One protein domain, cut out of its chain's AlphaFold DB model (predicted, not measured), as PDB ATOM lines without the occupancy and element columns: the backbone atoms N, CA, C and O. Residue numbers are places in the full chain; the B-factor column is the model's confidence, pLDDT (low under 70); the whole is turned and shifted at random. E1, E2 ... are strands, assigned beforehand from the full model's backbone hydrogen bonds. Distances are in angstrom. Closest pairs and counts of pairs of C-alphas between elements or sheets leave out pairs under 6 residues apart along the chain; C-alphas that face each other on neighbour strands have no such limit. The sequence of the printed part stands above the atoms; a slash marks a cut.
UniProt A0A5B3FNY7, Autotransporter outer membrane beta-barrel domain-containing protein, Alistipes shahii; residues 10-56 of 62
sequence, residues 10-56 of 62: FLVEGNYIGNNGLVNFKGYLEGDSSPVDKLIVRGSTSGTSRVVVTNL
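This is residues 10 to 56 of the 62 residues of the protein "Autotransporter outer membrane beta-barrel domain-containing protein" of Alistipes shahii (UniProt A0A5B3FNY7). The chain is wound in two stacked turns, each going out along a short strand, E1 or E3, and coming back along a long bent strand, E2 or E4. The second turn lies beside the first, strand next to strand, and residues 28 to 37 lead from one turn to the next. The printed part has 47 residues with four named strands, in the order E1 E2 E3 E4, and no named helix: the class is all strand. They form two sheets of two strands, E1 = E3 and E2 = E4, both parallel. The whole is loose, with a radius of gyration of the C-alphas of 12.0 A and spans of 31 by 20 by 14 A.

E1, residues 10 to 12, is the parallel neighbour of E3, residues 38 to 41, at 8 degrees; N 10 and O 38 are within hydrogen-bond range at 2.8 A. E2, residues 16 to 27, bends by 113 degrees at residue 19. Its parallel neighbour E4, residues 45 to 55, bends by 87 degrees at residue 48. The directions of E2 and E4 differ by 20 degrees, and N 20 and O 48 are 2.8 A apart, within hydrogen-bond range, as are N 54 and O 25 at 2.9 A. The closest C-alphas of E2 and E3 are those of Tyr 16 and Val 41, 6.7 A apart. E1 and E2 meet only through their link, as do E3 and E4; E1 and E4 are apart.

E1 begins with C-alpha 10 at (241.665, 163.480, 302.958) and is 6.7 A long. E2 measures 22.1 A, from C-alpha 16 at (236.899, 174.269, 303.297). E3 measures 9.7 A. E4 measures 25.1 A and ends with C-alpha 55 at (228.765, 151.170, 306.872).

The C-alphas of Gly 14 and Glu 30, the two farthest apart, are 31.5 A from each other. The printed part has no cut. The links E1 to E2 and E3 to E4 are tight, and E2 to E3 is short. Mean pLDDT of the printed part is 95.7, and no printed residue is under 70.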
ATOM      1  N   PHE A  10     241.556 162.368 303.895       94.94
ATOM      2  CA  PHE A  10     241.665 163.480 302.958       94.94
ATOM      3  C   PHE A  10     242.034 164.753 303.718       94.94
ATOM      4  O   PHE A  10     241.332 165.159 304.647       94.94
ATOM      5  N   LEU A  11     243.153 165.366 303.334       97.06
ATOM      6  CA  LEU A  11     243.709 166.548 303.986       97.06
ATOM      7  C   LEU A  11     243.508 167.784 303.111       97.06
ATOM      8  O   LEU A  11     243.940 167.823 301.961       97.06
ATOM      9  N   VAL A  12     242.891 168.808 303.691       97.88
ATOM     10  CA  VAL A  12     242.753 170.140 303.110       97.88
ATOM     11  C   VAL A  12     243.721 171.077 303.833       97.88
ATOM     12  O   VAL A  12     243.486 171.486 304.973       97.88
ATOM     13  N   GLU A  13     244.818 171.422 303.156       98.25
ATOM     14  CA  GLU A  13     245.820 172.408 303.601       98.25
ATOM     15  C   GLU A  13     245.301 173.846 303.395       98.25
ATOM     16  O   GLU A  13     245.859 174.635 302.635       98.25
ATOM     17  N   GLY A  14     244.167 174.178 304.020       98.25
ATOM     18  CA  GLY A  14     243.502 175.473 303.874       98.25
ATOM     19  C   GLY A  14     242.062 175.464 304.383       98.25
ATOM     20  O   GLY A  14     241.675 174.597 305.165       98.25
ATOM     21  N   ASN A  15     241.267 176.439 303.941       98.56
ATOM     22  CA  ASN A  15     239.846 176.527 304.280       98.56
ATOM     23  C   ASN A  15     239.009 175.548 303.443       98.56
ATOM     24  O   ASN A  15     239.330 175.276 302.287       98.56
ATOM     25  N   TYR A  16     237.889 175.087 303.998       97.88
ATOM     26  CA  TYR A  16     236.899 174.269 303.297       97.88
ATOM     27  C   TYR A  16     235.534 174.966 303.315       97.88
ATOM     28  O   TYR A  16     234.983 175.237 304.381       97.88
ATOM     29  N   ILE A  17     234.977 175.252 302.136       98.38
ATOM     30  CA  ILE A  17     233.651 175.867 301.995       98.38
ATOM     31  C   ILE A  17     232.698 174.833 301.402       98.38
ATOM     32  O   ILE A  17     232.813 174.457 300.235       98.38
ATOM     33  N   GLY A  18     231.738 174.384 302.203       97.94
ATOM     34  CA  GLY A  18     230.648 173.541 301.737       97.94
ATOM     35  C   GLY A  18     229.679 174.332 300.857       97.94
ATOM     36  O   GLY A  18     229.106 175.324 301.300       97.94
ATOM     37  N   ASN A  19     229.457 173.864 299.629       97.62
ATOM     38  CA  ASN A  19     228.480 174.432 298.694       97.62
ATOM     39  C   ASN A  19     227.455 173.374 298.249       97.62
ATOM     40  O   ASN A  19     227.351 173.031 297.073       97.62
ATOM     41  N   ASN A  20     226.777 172.751 299.216       97.31
ATOM     42  CA  ASN A  20     225.812 171.654 299.042       97.31
ATOM     43  C   ASN A  20     226.374 170.387 298.356       97.31
ATOM     44  O   ASN A  20     225.616 169.485 297.967       97.31
ATOM     45  N   GLY A  21     227.702 170.286 298.245       96.00
ATOM     46  CA  GLY A  21     228.412 169.099 297.772       96.00
ATOM     47  C   GLY A  21     228.219 167.898 298.699       96.00
ATOM     48  O   GLY A  21     227.852 168.056 299.866       96.00
ATOM     49  N   LEU A  22     228.435 166.695 298.162       97.25
ATOM     50  CA  LEU A  22     228.343 165.439 298.903       97.25
ATOM     51  C   LEU A  22     229.742 164.957 299.309       97.25
ATOM     52  O   LEU A  22     230.586 164.728 298.445       97.25
ATOM     53  N   VAL A  23     229.953 164.751 300.607       96.75
ATOM     54  CA  VAL A  23     231.128 164.079 301.173       96.75
ATOM     55  C   VAL A  23     230.723 162.655 301.543       96.75
ATOM     56  O   VAL A  23     229.760 162.453 302.284       96.75
ATOM     57  N   ASN A  24     231.440 161.671 301.005       95.56
ATOM     58  CA  ASN A  24     231.178 160.257 301.252       95.56
ATOM     59  C   ASN A  24     232.252 159.702 302.180       95.56
ATOM     60  O   ASN A  24     233.425 159.688 301.810       95.56
ATOM     61  N   PHE A  25     231.842 159.223 303.348       95.94
ATOM     62  CA  PHE A  25     232.702 158.489 304.267       95.94
ATOM     63  C   PHE A  25     232.317 157.018 304.281       95.94
ATOM     64  O   PHE A  25     231.141 156.665 304.180       95.94
ATOM     65  N   LYS A  26     233.314 156.160 304.457       93.88
ATOM     66  CA  LYS A  26     233.122 154.740 304.720       93.88
ATOM     67  C   LYS A  26     233.671 154.391 306.094       93.88
ATOM     68  O   LYS A  26     234.622 155.017 306.565       93.88
ATOM     69  N   GLY A  27     233.096 153.379 306.729       92.69
ATOM     70  CA  GLY A  27     233.585 152.896 308.015       92.69
ATOM     71  C   GLY A  27     233.059 151.524 308.393       92.69
ATOM     72  O   GLY A  27     232.020 151.115 307.887       92.69
ATOM     73  N   TYR A  28     233.757 150.833 309.293       92.06
ATOM     74  CA  TYR A  28     233.191 149.699 310.031       92.06
ATOM     75  C   TYR A  28     232.606 150.246 311.335       92.06
ATOM     76  O   TYR A  28     233.367 150.639 312.214       92.06
ATOM     77  N   LEU A  29     231.277 150.376 311.413       91.25
ATOM     78  CA  LEU A  29     230.597 151.096 312.496       91.25
ATOM     79  C   LEU A  29     230.247 150.156 313.661       91.25
ATOM     80  O   LEU A  29     229.184 149.544 313.674       91.25
ATOM     81  N   GLU A  30     231.145 150.061 314.639       89.44
ATOM     82  CA  GLU A  30     231.075 149.102 315.758       89.44
ATOM     83  C   GLU A  30     231.192 149.764 317.148       89.44
ATOM     84  O   GLU A  30     231.018 149.109 318.173       89.44
ATOM     85  N   GLY A  31     231.472 151.070 317.204       89.81
ATOM     86  CA  GLY A  31     231.652 151.841 318.443       89.81
ATOM     87  C   GLY A  31     232.608 153.023 318.271       89.81
ATOM     88  O   GLY A  31     232.949 153.397 317.150       89.81
ATOM     89  N   ASP A  32     233.091 153.605 319.367       93.25
ATOM     90  CA  ASP A  32     233.960 154.795 319.311       93.25
ATOM     91  C   ASP A  32     235.296 154.537 318.594       93.25
ATOM     92  O   ASP A  32     235.873 155.436 317.983       93.25
ATOM     93  N   SER A  33     235.779 153.292 318.623       90.56
ATOM     94  CA  SER A  33     237.006 152.864 317.946       90.56
ATOM     95  C   SER A  33     236.801 152.466 316.480       90.56
ATOM     96  O   SER A  33     237.715 151.902 315.877       90.56
ATOM     97  N   SER A  34     235.620 152.724 315.911       91.62
ATOM     98  CA  SER A  34     235.300 152.392 314.519       91.62
ATOM     99  C   SER A  34     236.336 152.979 313.557       91.62
ATOM    100  O   SER A  34     236.549 154.198 313.550       91.62
ATOM    101  N   PRO A  35     236.961 152.168 312.694       91.12
ATOM    102  CA  PRO A  35     237.761 152.699 311.603       91.12
ATOM    103  C   PRO A  35     236.830 153.377 310.591       91.12
ATOM    104  O   PRO A  35     236.036 152.718 309.918       91.12
ATOM    105  N   VAL A  36     236.933 154.701 310.487       93.19
ATOM    106  CA  VAL A  36     236.166 155.545 309.561       93.19
ATOM    107  C   VAL A  36     237.109 156.427 308.748       93.19
ATOM    108  O   VAL A  36     238.172 156.832 309.227       93.19
ATOM    109  N   ASP A  37     236.722 156.734 307.515       95.50
ATOM    110  CA  ASP A  37     237.381 157.761 306.710       95.50
ATOM    111  C   ASP A  37     237.339 159.136 307.400       95.50
ATOM    112  O   ASP A  37     236.433 159.437 308.180       95.50
ATOM    113  N   LYS A  38     238.319 159.993 307.099       95.44
ATOM    114  CA  LYS A  38     238.485 161.306 307.737       95.44
ATOM    115  C   LYS A  38     238.642 162.411 306.700       95.44
ATOM    116  O   LYS A  38     239.436 162.291 305.773       95.44
ATOM    117  N   LEU A  39     237.946 163.526 306.918       96.38
ATOM    118  CA  LEU A  39     238.226 164.816 306.287       96.38
ATOM    119  C   LEU A  39     238.918 165.700 307.325       96.38
ATOM    120  O   LEU A  39     238.320 166.040 308.343       96.38
ATOM    121  N   ILE A  40     240.171 166.063 307.075       97.50
ATOM    122  CA  ILE A  40     240.974 166.906 307.963       97.50
ATOM    123  C   ILE A  40     241.161 168.257 307.277       97.50
ATOM    124  O   ILE A  40     241.727 168.322 306.190       97.50
ATOM    125  N   VAL A  41     240.704 169.338 307.908       98.31
ATOM    126  CA  VAL A  41     240.823 170.710 307.390       98.31
ATOM    127  C   VAL A  41     241.714 171.508 308.335       98.31
ATOM    128  O   VAL A  41     241.431 171.579 309.527       98.31
ATOM    129  N   ARG A  42     242.810 172.083 307.823       98.38
ATOM    130  CA  ARG A  42     243.764 172.876 308.624       98.38
ATOM    131  C   ARG A  42     243.401 174.359 308.750       98.38
ATOM    132  O   ARG A  42     244.006 175.061 309.554       98.38
ATOM    133  N   GLY A  43     242.436 174.829 307.965       98.38
ATOM    134  CA  GLY A  43     241.861 176.168 308.053       98.38
ATOM    135  C   GLY A  43     240.432 176.169 308.599       98.38
ATOM    136  O   GLY A  43     239.993 175.248 309.284       98.38
ATOM    137  N   SER A  44     239.684 177.221 308.282       98.56
ATOM    138  CA  SER A  44     238.282 177.371 308.670       98.56
ATOM    139  C   SER A  44     237.343 176.563 307.773       98.56
ATOM    140  O   SER A  44     237.542 176.466 306.560       98.56
ATOM    141  N   THR A  45     236.268 176.042 308.364       98.00
ATOM    142  CA  THR A  45     235.149 175.423 307.644       98.00
ATOM    143  C   THR A  45     233.936 176.352 307.633       98.00
ATOM    144  O   THR A  45     233.573 176.889 308.678       98.00
ATOM    145  N   SER A  46     233.279 176.523 306.487       98.62
ATOM    146  CA  SER A  46     232.040 177.307 306.369       98.62
ATOM    147  C   SER A  46     231.074 176.709 305.339       98.62
ATOM    148  O   SER A  46     231.419 175.765 304.628       98.62
ATOM    149  N   GLY A  47     229.850 177.240 305.259       98.31
ATOM    150  CA  GLY A  47     228.821 176.771 304.323       98.31
ATOM    151  C   GLY A  47     228.174 175.438 304.724       98.31
ATOM    152  O   GLY A  47     228.163 175.074 305.898       98.31
ATOM    153  N   THR A  48     227.632 174.709 303.742       98.50
ATOM    154  CA  THR A  48     226.851 173.475 303.953       98.50
ATOM    155  C   THR A  48     227.390 172.335 303.100       98.50
ATOM    156  O   THR A  48     227.571 172.481 301.893       98.50
ATOM    157  N   SER A  49     227.606 171.166 303.702       98.06
ATOM    158  CA  SER A  49     227.901 169.918 302.982       98.06
ATOM    159  C   SER A  49     226.866 168.862 303.336       98.06
ATOM    160  O   SER A  49     226.368 168.825 304.459       98.06
ATOM    161  N   ARG A  50     226.557 167.985 302.386       98.44
ATOM    162  CA  ARG A  50     225.822 166.749 302.653       98.44
ATOM    163  C   ARG A  50     226.835 165.668 302.983       98.44
ATOM    164  O   ARG A  50     227.850 165.563 302.300       98.44
ATOM    165  N   VAL A  51     226.556 164.876 304.007       97.69
ATOM    166  CA  VAL A  51     227.430 163.782 304.427       97.69
ATOM    167  C   VAL A  51     226.660 162.481 304.314       97.69
ATOM    168  O   VAL A  51     225.567 162.358 304.861       97.69
ATOM    169  N   VAL A  52     227.238 161.524 303.598       97.38
ATOM    170  CA  VAL A  52     226.774 160.137 303.574       97.38
ATOM    171  C   VAL A  52     227.849 159.281 304.215       97.38
ATOM    172  O   VAL A  52     229.025 159.386 303.865       97.38
ATOM    173  N   VAL A  53     227.432 158.437 305.154       95.06
ATOM    174  CA  VAL A  53     228.292 157.445 305.793       95.06
ATOM    175  C   VAL A  53     227.812 156.067 305.364       95.06
ATOM    176  O   VAL A  53     226.673 155.689 305.634       95.06
ATOM    177  N   THR A  54     228.672 155.323 304.676       93.94
ATOM    178  CA  THR A  54     228.419 153.930 304.305       93.94
ATOM    179  C   THR A  54     229.078 153.019 305.328       93.94
ATOM    180  O   THR A  54     230.306 152.984 305.437       93.94
ATOM    181  N   ASN A  55     228.260 152.265 306.061       92.31
ATOM    182  CA  ASN A  55     228.765 151.170 306.872       92.31
ATOM    183  C   ASN A  55     229.240 150.036 305.950       92.31
ATOM    184  O   ASN A  55     228.488 149.586 305.087       92.31
ATOM    185  N   LEU A  56     230.492 149.617 306.110       88.06
ATOM    186  CA  LEU A  56     231.125 148.540 305.352       88.06
ATOM    187  C   LEU A  56     231.090 147.198 306.087       88.06
ATOM    188  O   LEU A  56     231.570 146.213 305.523       88.06
TER     189      LEU A  56